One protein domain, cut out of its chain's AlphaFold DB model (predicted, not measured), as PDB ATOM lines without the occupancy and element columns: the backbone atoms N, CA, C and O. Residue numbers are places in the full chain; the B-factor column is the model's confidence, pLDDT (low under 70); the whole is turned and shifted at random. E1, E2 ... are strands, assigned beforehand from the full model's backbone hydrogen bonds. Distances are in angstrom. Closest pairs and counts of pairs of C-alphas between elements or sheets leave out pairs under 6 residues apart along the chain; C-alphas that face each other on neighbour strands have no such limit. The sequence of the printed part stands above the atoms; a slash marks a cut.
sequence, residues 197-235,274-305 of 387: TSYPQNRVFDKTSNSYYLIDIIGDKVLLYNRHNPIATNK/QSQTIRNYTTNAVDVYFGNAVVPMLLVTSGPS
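AT A GLANCE: This is residues 197 to 235 and 274 to 305 of the 387 residues of an uncharacterized protein of viral metagenome (UniProt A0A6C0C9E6). One strongly twisted sheet of five strands curls like part of a barrel and folds back on itself: E3 and E2 face E5 and E4, with E1 as the hinge. The printed part has 71 residues, all strand in class, with E1 to E5 in chain order. The antiparallel sheet runs E3, E2, E1, E5, E4; E1 to E3 form a meander, each the antiparallel neighbour of the one before. It is compact, radius of gyration of the C-alphas 12.5 A, spanning 38 by 26 by 20 A.

HOW THE PARTS SIT: Within hydrogen-bond range, N 203 of E1, residues 201 to 206, is 2.8 A from O 300 of E5, residues 293 to 303. Hairpins follow: E1 and E2, residues 211 to 218, N 213 to O 204, 2.8 A; E2 and E3, residues 221 to 228, N 223 to O 216, 2.8 A; E4, residues 276 to 290, and E5, N 295 to O 288, 2.8 A. E3 and E4 are apart.

IN THESE COORDINATES: E1 begins at C-alpha 201 (-8.229, 7.622, 47.551); E5, 30.0 A long, ends at C-alpha 303 (-8.634, 14.182, 47.255). E4, 31.0 A, bends by 91 degrees at residue 287.

THE WHOLE: Residues 236 to 273 are cut out, C-alphas 235 and 274 being 18.1 A apart. The pLDDT is under 70 at residues 197 and 232 to 235.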
ATOM      1  N   THR A 197     -15.323   4.723  45.576       67.25
ATOM      2  CA  THR A 197     -15.356   5.794  44.568       67.25
ATOM      3  C   THR A 197     -15.223   7.177  45.199       67.25
ATOM      4  O   THR A 197     -15.171   8.181  44.490       67.25
ATOM      5  N   SER A 198     -15.183   7.242  46.532       78.56
ATOM      6  CA  SER A 198     -15.103   8.477  47.299       78.56
ATOM      7  C   SER A 198     -13.660   8.854  47.621       78.56
ATOM      8  O   SER A 198     -12.807   8.017  47.915       78.56
ATOM      9  N   TYR A 199     -13.402  10.157  47.601       83.06
ATOM     10  CA  TYR A 199     -12.128  10.731  48.003       83.06
ATOM     11  C   TYR A 199     -12.060  10.946  49.529       83.06
ATOM     12  O   TYR A 199     -13.089  11.253  50.135       83.06
ATOM     13  N   PRO A 200     -10.868  10.879  50.157       85.94
ATOM     14  CA  PRO A 200      -9.562  10.618  49.548       85.94
ATOM     15  C   PRO A 200      -9.359   9.150  49.141       85.94
ATOM     16  O   PRO A 200      -9.914   8.239  49.760       85.94
ATOM     17  N   GLN A 201      -8.546   8.943  48.102       88.25
ATOM     18  CA  GLN A 201      -8.229   7.622  47.551       88.25
ATOM     19  C   GLN A 201      -6.778   7.537  47.068       88.25
ATOM     20  O   GLN A 201      -6.205   8.542  46.634       88.25
ATOM     21  N   ASN A 202      -6.218   6.329  47.097       89.88
ATOM     22  CA  ASN A 202      -4.952   6.021  46.439       89.88
ATOM     23  C   ASN A 202      -5.220   5.593  44.986       89.88
ATOM     24  O   ASN A 202      -6.213   4.930  44.696       89.88
ATOM     25  N   ARG A 203      -4.355   6.020  44.069       92.19
ATOM     26  CA  ARG A 203      -4.421   5.775  42.623       92.19
ATOM     27  C   ARG A 203      -3.019   5.561  42.075       92.19
ATOM     28  O   ARG A 203      -2.044   5.938  42.717       92.19
ATOM     29  N   VAL A 204      -2.921   5.039  40.859       94.06
ATOM     30  CA  VAL A 204      -1.663   5.030  40.105       94.06
ATOM     31  C   VAL A 204      -1.770   5.982  38.925       94.06
ATOM     32  O   VAL A 204      -2.767   5.969  38.208       94.06
ATOM     33  N   PHE A 205      -0.759   6.819  38.730       93.81
ATOM     34  CA  PHE A 205      -0.650   7.733  37.606       93.81
ATOM     35  C   PHE A 205       0.405   7.240  36.616       93.81
ATOM     36  O   PHE A 205       1.586   7.113  36.950       93.81
ATOM     37  N   ASP A 206      -0.038   7.005  35.385       93.38
ATOM     38  CA  ASP A 206       0.816   6.728  34.239       93.38
ATOM     39  C   ASP A 206       1.170   8.045  33.550       93.38
ATOM     40  O   ASP A 206       0.328   8.682  32.907       93.38
ATOM     41  N   LYS A 207       2.439   8.443  33.680       89.25
ATOM     42  CA  LYS A 207       2.978   9.649  33.042       89.25
ATOM     43  C   LYS A 207       2.934   9.562  31.519       89.25
ATOM     44  O   LYS A 207       2.666  10.567  30.869       89.25
ATOM     45  N   THR A 208       3.197   8.381  30.958       87.88
ATOM     46  CA  THR A 208       3.316   8.167  29.509       87.88
ATOM     47  C   THR A 208       1.981   8.401  28.835       87.88
ATOM     48  O   THR A 208       1.888   9.093  27.824       87.88
ATOM     49  N   SER A 209       0.928   7.836  29.418       88.12
ATOM     50  CA  SER A 209      -0.408   7.943  28.858       88.12
ATOM     51  C   SER A 209      -1.234   9.089  29.430       88.12
ATOM     52  O   SER A 209      -2.373   9.278  29.001       88.12
ATOM     53  N   ASN A 210      -0.687   9.813  30.412       89.19
ATOM     54  CA  ASN A 210      -1.380  10.815  31.212       89.19
ATOM     55  C   ASN A 210      -2.740  10.296  31.709       89.19
ATOM     56  O   ASN A 210      -3.779  10.921  31.491       89.19
ATOM     57  N   SER A 211      -2.746   9.113  32.324       91.31
ATOM     58  CA  SER A 211      -3.964   8.459  32.814       91.31
ATOM     59  C   SER A 211      -3.822   8.071  34.279       91.31
ATOM     60  O   SER A 211      -2.730   7.765  34.752       91.31
ATOM     61  N   TYR A 212      -4.949   8.027  34.981       92.31
ATOM     62  CA  TYR A 212      -5.044   7.475  36.323       92.31
ATOM     63  C   TYR A 212      -5.711   6.104  36.294       92.31
ATOM     64  O   TYR A 212      -6.668   5.875  35.553       92.31
ATOM     65  N   TYR A 213      -5.230   5.220  37.155       93.06
ATOM     66  CA  TYR A 213      -5.833   3.939  37.482       93.06
ATOM     67  C   TYR A 213      -6.322   3.988  38.927       93.06
ATOM     68  O   TYR A 213      -5.653   4.538  39.807       93.06
ATOM     69  N   LEU A 214      -7.492   3.409  39.169       91.56
ATOM     70  CA  LEU A 214      -7.903   3.036  40.517       91.56
ATOM     71  C   LEU A 214      -7.132   1.784  40.939       91.56
ATOM     72  O   LEU A 214      -6.644   1.049  40.077       91.56
ATOM     73  N   ILE A 215      -7.022   1.559  42.247       91.81
ATOM     74  CA  ILE A 215      -6.319   0.399  42.791       91.81
ATOM     75  C   ILE A 215      -7.191  -0.417  43.735       91.81
ATOM     76  O   ILE A 215      -8.043   0.135  44.428       91.81
ATOM     77  N   ASP A 216      -6.943  -1.720  43.767       88.88
ATOM     78  CA  ASP A 216      -7.511  -2.649  44.739       88.88
ATOM     79  C   ASP A 216      -6.416  -3.549  45.316       88.88
ATOM     80  O   ASP A 216      -5.445  -3.854  44.622       88.88
ATOM     81  N   ILE A 217      -6.552  -3.967  46.574       88.12
ATOM     82  CA  ILE A 217      -5.557  -4.807  47.251       88.12
ATOM     83  C   ILE A 217      -6.130  -6.203  47.436       88.12
ATOM     84  O   ILE A 217      -7.115  -6.396  48.147       88.12
ATOM     85  N   ILE A 218      -5.462  -7.193  46.850       86.06
ATOM     86  CA  ILE A 218      -5.821  -8.599  47.006       86.06
ATOM     87  C   ILE A 218      -4.565  -9.374  47.394       86.06
ATOM     88  O   ILE A 218      -3.701  -9.665  46.564       86.06
ATOM     89  N   GLY A 219      -4.482  -9.711  48.683       83.25
ATOM     90  CA  GLY A 219      -3.316 -10.358  49.276       83.25
ATOM     91  C   GLY A 219      -2.078  -9.464  49.209       83.25
ATOM     92  O   GLY A 219      -2.081  -8.326  49.673       83.25
ATOM     93  N   ASP A 220      -1.022  -9.994  48.611       85.44
ATOM     94  CA  ASP A 220       0.276  -9.355  48.397       85.44
ATOM     95  C   ASP A 220       0.346  -8.547  47.088       85.44
ATOM     96  O   ASP A 220       1.420  -8.098  46.700       85.44
ATOM     97  N   LYS A 221      -0.777  -8.358  46.386       89.94
ATOM     98  CA  LYS A 221      -0.833  -7.686  45.081       89.94
ATOM     99  C   LYS A 221      -1.753  -6.473  45.120       89.94
ATOM    100  O   LYS A 221      -2.832  -6.519  45.713       89.94
ATOM    101  N   VAL A 222      -1.348  -5.414  44.425       92.25
ATOM    102  CA  VAL A 222      -2.170  -4.230  44.169       92.25
ATOM    103  C   VAL A 222      -2.547  -4.201  42.696       92.25
ATOM    104  O   VAL A 222      -1.681  -4.100  41.831       92.25
ATOM    105  N   LEU A 223      -3.837  -4.312  42.406       93.62
ATOM    106  CA  LEU A 223      -4.381  -4.423  41.057       93.62
ATOM    107  C   LEU A 223      -4.847  -3.065  40.559       93.62
ATOM    108  O   LEU A 223      -5.488  -2.326  41.302       93.62
ATOM    109  N   LEU A 224      -4.578  -2.752  39.297       93.56
ATOM    110  CA  LEU A 224      -4.990  -1.508  38.659       93.56
ATOM    111  C   LEU A 224      -6.227  -1.738  37.792       93.56
ATOM    112  O   LEU A 224      -6.309  -2.708  37.040       93.56
ATOM    113  N   TYR A 225      -7.172  -0.802  37.849       91.19
ATOM    114  CA  TYR A 225      -8.393  -0.856  37.049       91.19
ATOM    115  C   TYR A 225      -8.946   0.521  36.698       91.19
ATOM    116  O   TYR A 225      -8.517   1.544  37.233       91.19
ATOM    117  N   ASN A 226      -9.938   0.534  35.801       87.31
ATOM    118  CA  ASN A 226     -10.696   1.717  35.405       87.31
ATOM    119  C   ASN A 226      -9.778   2.884  35.025       87.31
ATOM    120  O   ASN A 226      -9.816   3.971  35.614       87.31
ATOM    121  N   ARG A 227      -8.916   2.620  34.041       89.75
ATOM    122  CA  ARG A 227      -8.046   3.636  33.460       89.75
ATOM    123  C   ARG A 227      -8.893   4.796  32.946       89.75
ATOM    124  O   ARG A 227      -9.760   4.607  32.096       89.75
ATOM    125  N   HIS A 228      -8.601   6.002  33.410       85.69
ATOM    126  CA  HIS A 228      -9.283   7.211  32.970       85.69
ATOM    127  C   HIS A 228      -8.299   8.352  32.762       85.69
ATOM    128  O   HIS A 228      -7.280   8.464  33.442       85.69
ATOM    129  N   ASN A 229      -8.622   9.219  31.806       83.62
ATOM    130  CA  ASN A 229      -7.846  10.423  31.567       83.62
ATOM    131  C   ASN A 229      -8.356  11.548  32.477       83.62
ATOM    132  O   ASN A 229      -9.572  11.734  32.592       83.62
ATOM    133  N   PRO A 230      -7.452  12.312  33.106       77.44
ATOM    134  CA  PRO A 230      -7.821  13.439  33.937       77.44
ATOM    135  C   PRO A 230      -8.507  14.518  33.096       77.44
ATOM    136  O   PRO A 230      -8.001  14.928  32.048       77.44
ATOM    137  N   ILE A 231      -9.624  15.055  33.587       73.62
ATOM    138  CA  ILE A 231     -10.160  16.318  33.070       73.62
ATOM    139  C   ILE A 231      -9.368  17.434  33.751       73.62
ATOM    140  O   ILE A 231      -9.657  17.820  34.887       73.62
ATOM    141  N   ALA A 232      -8.329  17.917  33.072       61.97
ATOM    142  CA  ALA A 232      -7.479  18.976  33.594       61.97
ATOM    143  C   ALA A 232      -8.293  20.257  33.835       61.97
ATOM    144  O   ALA A 232      -9.037  20.724  32.966       61.97
ATOM    145  N   THR A 233      -8.122  20.884  35.002       55.50
ATOM    146  CA  THR A 233      -8.630  22.244  35.205       55.50
ATOM    147  C   THR A 233      -7.865  23.191  34.280       55.50
ATOM    148  O   THR A 233      -6.704  23.509  34.543       55.50
ATOM    149  N   ASN A 234      -8.495  23.676  33.209       46.19
ATOM    150  CA  ASN A 234      -7.937  24.767  32.412       46.19
ATOM    151  C   ASN A 234      -7.696  25.975  33.337       46.19
ATOM    152  O   ASN A 234      -8.652  26.626  33.769       46.19
ATOM    153  N   LYS A 235      -6.422  26.291  33.638       46.41
ATOM    154  CA  LYS A 235      -6.010  27.443  34.475       46.41
ATOM    155  C   LYS A 235      -6.688  28.754  34.019       46.41
ATOM    156  O   LYS A 235      -6.983  29.618  34.843       46.41
ATOM    157  N   GLN A 274     -16.594  14.553  38.904       78.00
ATOM    158  CA  GLN A 274     -17.971  14.745  39.397       78.00
ATOM    159  C   GLN A 274     -18.221  16.160  39.967       78.00
ATOM    160  O   GLN A 274     -18.776  16.330  41.047       78.00
ATOM    161  N   SER A 275     -17.769  17.193  39.245       80.94
ATOM    162  CA  SER A 275     -17.854  18.611  39.651       80.94
ATOM    163  C   SER A 275     -17.029  19.004  40.888       80.94
ATOM    164  O   SER A 275     -17.083  20.158  41.312       80.94
ATOM    165  N   GLN A 276     -16.215  18.100  41.435       82.81
ATOM    166  CA  GLN A 276     -15.308  18.374  42.543       82.81
ATOM    167  C   GLN A 276     -13.877  18.593  42.043       82.81
ATOM    168  O   GLN A 276     -13.396  17.910  41.143       82.81
ATOM    169  N   THR A 277     -13.186  19.567  42.638       87.81
ATOM    170  CA  THR A 277     -11.758  19.802  42.392       87.81
ATOM    171  C   THR A 277     -10.939  18.797  43.201       87.81
ATOM    172  O   THR A 277     -10.996  18.825  44.427       87.81
ATOM    173  N   ILE A 278     -10.167  17.946  42.531       89.38
ATOM    174  CA  ILE A 278      -9.351  16.891  43.135       89.38
ATOM    175  C   ILE A 278      -7.878  17.272  43.044       89.38
ATOM    176  O   ILE A 278      -7.360  17.549  41.962       89.38
ATOM    177  N   ARG A 279      -7.199  17.297  44.193       89.75
ATOM    178  CA  ARG A 279      -5.754  17.522  44.290       89.75
ATOM    179  C   ARG A 279      -5.041  16.182  44.333       89.75
ATOM    180  O   ARG A 279      -5.549  15.242  44.937       89.75
ATOM    181  N   ASN A 280      -3.860  16.132  43.732       89.62
ATOM    182  CA  ASN A 280      -3.103  14.909  43.513       89.62
ATOM    183  C   ASN A 280      -1.676  15.088  44.008       89.62
ATOM    184  O   ASN A 280      -1.028  16.072  43.650       89.62
ATOM    185  N   TYR A 281      -1.192  14.145  44.810       88.12
ATOM    186  CA  TYR A 281       0.167  14.171  45.335       88.12
ATOM    187  C   TYR A 281       0.830  12.816  45.152       88.12
ATOM    188  O   TYR A 281       0.253  11.799  45.527       88.12
ATOM    189  N   THR A 282       2.031  12.808  44.581       87.56
ATOM    190  CA  THR A 282       2.834  11.591  44.470       87.56
ATOM    191  C   THR A 282       3.325  11.177  45.846       87.56
ATOM    192  O   THR A 282       3.808  12.010  46.619       87.56
ATOM    193  N   THR A 283       3.234   9.889  46.139       82.00
ATOM    194  CA  THR A 283       3.778   9.311  47.366       82.00
ATOM    195  C   THR A 283       5.018   8.491  47.052       82.00
ATOM    196  O   THR A 283       6.074   8.786  47.610       82.00
ATOM    197  N   ASN A 284       4.938   7.567  46.093       85.31
ATOM    198  CA  ASN A 284       6.024   6.660  45.716       85.31
ATOM    199  C   ASN A 284       6.074   6.443  44.192       85.31
ATOM    200  O   ASN A 284       5.121   6.757  43.474       85.31
ATOM    201  N   ALA A 285       7.181   5.882  43.708       88.56
ATOM    202  CA  ALA A 285       7.240   5.223  42.406       88.56
ATOM    203  C   ALA A 285       6.941   3.728  42.587       88.56
ATOM    204  O   ALA A 285       7.293   3.156  43.617       88.56
ATOM    205  N   VAL A 286       6.269   3.120  41.613       92.44
ATOM    206  CA  VAL A 286       5.902   1.699  41.626       92.44
ATOM    207  C   VAL A 286       6.180   1.074  40.267       92.44
ATOM    208  O   VAL A 286       5.899   1.680  39.232       92.44
ATOM    209  N   ASP A 287       6.686  -0.152  40.271       94.06
ATOM    210  CA  ASP A 287       6.893  -0.940  39.059       94.06
ATOM    211  C   ASP A 287       5.640  -1.763  38.757       94.06
ATOM    212  O   ASP A 287       5.319  -2.726  39.458       94.06
ATOM    213  N   VAL A 288       4.900  -1.355  37.723       95.00
ATOM    214  CA  VAL A 288       3.630  -1.980  37.345       95.00
ATOM    215  C   VAL A 288       3.850  -3.008  36.244       95.00
ATOM    216  O   VAL A 288       4.358  -2.698  35.166       95.00
ATOM    217  N   TYR A 289       3.399  -4.229  36.490       94.00
ATOM    218  CA  TYR A 289       3.449  -5.354  35.570       94.00
ATOM    219  C   TYR A 289       2.244  -5.337  34.621       94.00
ATOM    220  O   TYR A 289       1.091  -5.400  35.048       94.00
ATOM    221  N   PHE A 290       2.521  -5.316  33.319       90.19
ATOM    222  CA  PHE A 290       1.570  -5.464  32.217       90.19
ATOM    223  C   PHE A 290       1.909  -6.727  31.421       90.19
ATOM    224  O   PHE A 290       2.588  -6.674  30.392       90.19
ATOM    225  N   GLY A 291       1.457  -7.889  31.898       81.56
ATOM    226  CA  GLY A 291       1.828  -9.171  31.295       81.56
ATOM    227  C   GLY A 291       3.346  -9.372  31.333       81.56
ATOM    228  O   GLY A 291       3.897  -9.628  32.396       81.56
ATOM    229  N   ASN A 292       4.010  -9.217  30.184       78.56
ATOM    230  CA  ASN A 292       5.460  -9.407  30.042       78.56
ATOM    231  C   ASN A 292       6.271  -8.100  30.126       78.56
ATOM    232  O   ASN A 292       7.491  -8.137  29.993       78.56
ATOM    233  N   ALA A 293       5.616  -6.949  30.289       89.25
ATOM    234  CA  ALA A 293       6.273  -5.650  30.402       89.25
ATOM    235  C   ALA A 293       6.184  -5.113  31.833       89.25
ATOM    236  O   ALA A 293       5.183  -5.324  32.514       89.25
ATOM    237  N   VAL A 294       7.209  -4.379  32.258       93.56
ATOM    238  CA  VAL A 294       7.208  -3.618  33.512       93.56
ATOM    239  C   VAL A 294       7.290  -2.142  33.159       93.56
ATOM    240  O   VAL A 294       8.151  -1.738  32.376       93.56
ATOM    241  N   VAL A 295       6.367  -1.349  33.695       93.31
ATOM    242  CA  VAL A 295       6.260   0.086  33.428       93.31
ATOM    243  C   VAL A 295       6.326   0.836  34.759       93.31
ATOM    244  O   VAL A 295       5.442   0.640  35.598       93.31
ATOM    245  N   PRO A 296       7.329   1.708  34.968       92.69
ATOM    246  CA  PRO A 296       7.401   2.521  36.171       92.69
ATOM    247  C   PRO A 296       6.290   3.577  36.151       92.69
ATOM    248  O   PRO A 296       6.136   4.339  35.193       92.69
ATOM    249  N   MET A 297       5.511   3.632  37.225       94.38
ATOM    250  CA  MET A 297       4.397   4.561  37.411       94.38
ATOM    251  C   MET A 297       4.479   5.240  38.779       94.38
ATOM    252  O   MET A 297       5.357   4.951  39.590       94.38
ATOM    253  N   LEU A 298       3.578   6.188  39.035       92.06
ATOM    254  CA  LEU A 298       3.537   6.917  40.301       92.06
ATOM    255  C   LEU A 298       2.347   6.484  41.141       92.06
ATOM    256  O   LEU A 298       1.211   6.559  40.678       92.06
ATOM    257  N   LEU A 299       2.587   6.126  42.397       91.62
ATOM    258  CA  LEU A 299       1.535   6.042  43.399       91.62
ATOM    259  C   LEU A 299       1.127   7.466  43.797       91.62
ATOM    260  O   LEU A 299       1.972   8.325  44.067       91.62
ATOM    261  N   VAL A 300      -0.176   7.725  43.794       90.94
ATOM    262  CA  VAL A 300      -0.756   9.048  44.018       90.94
ATOM    263  C   VAL A 300      -1.858   8.956  45.056       90.94
ATOM    264  O   VAL A 300      -2.778   8.153  44.923       90.94
ATOM    265  N   THR A 301      -1.827   9.846  46.041       89.75
ATOM    266  CA  THR A 301      -2.968  10.082  46.924       89.75
ATOM    267  C   THR A 301      -3.740  11.294  46.418       89.75
ATOM    268  O   THR A 301      -3.189  12.376  46.182       89.75
ATOM    269  N   SER A 302      -5.037  11.099  46.222       89.75
ATOM    270  CA  SER A 302      -5.927  12.061  45.586       89.75
ATOM    271  C   SER A 302      -7.068  12.448  46.514       89.75
ATOM    272  O   SER A 302      -7.571  11.616  47.266       89.75
ATOM    273  N   GLY A 303      -7.498  13.710  46.469       90.12
ATOM    274  CA  GLY A 303      -8.634  14.182  47.255       90.12
ATOM    275  C   GLY A 303      -8.833  15.700  47.258       90.12
ATOM    276  O   GLY A 303      -7.912  16.460  46.953       90.12
ATOM    277  N   PRO A 304     -10.045  16.172  47.596       86.94
ATOM    278  CA  PRO A 304     -10.423  17.583  47.487       86.94
ATOM    279  C   PRO A 304      -9.758  18.476  48.539       86.94
ATOM    280  O   PRO A 304      -9.366  19.606  48.245       86.94
ATOM    281  N   SER A 305      -9.588  17.948  49.750       84.12
ATOM    282  CA  SER A 305      -9.052  18.677  50.906       84.12
ATOM    283  C   SER A 305      -7.587  18.352  51.187       84.12
ATOM    284  O   SER A 305      -7.049  18.784  52.201       84.12
TER     285      SER A 305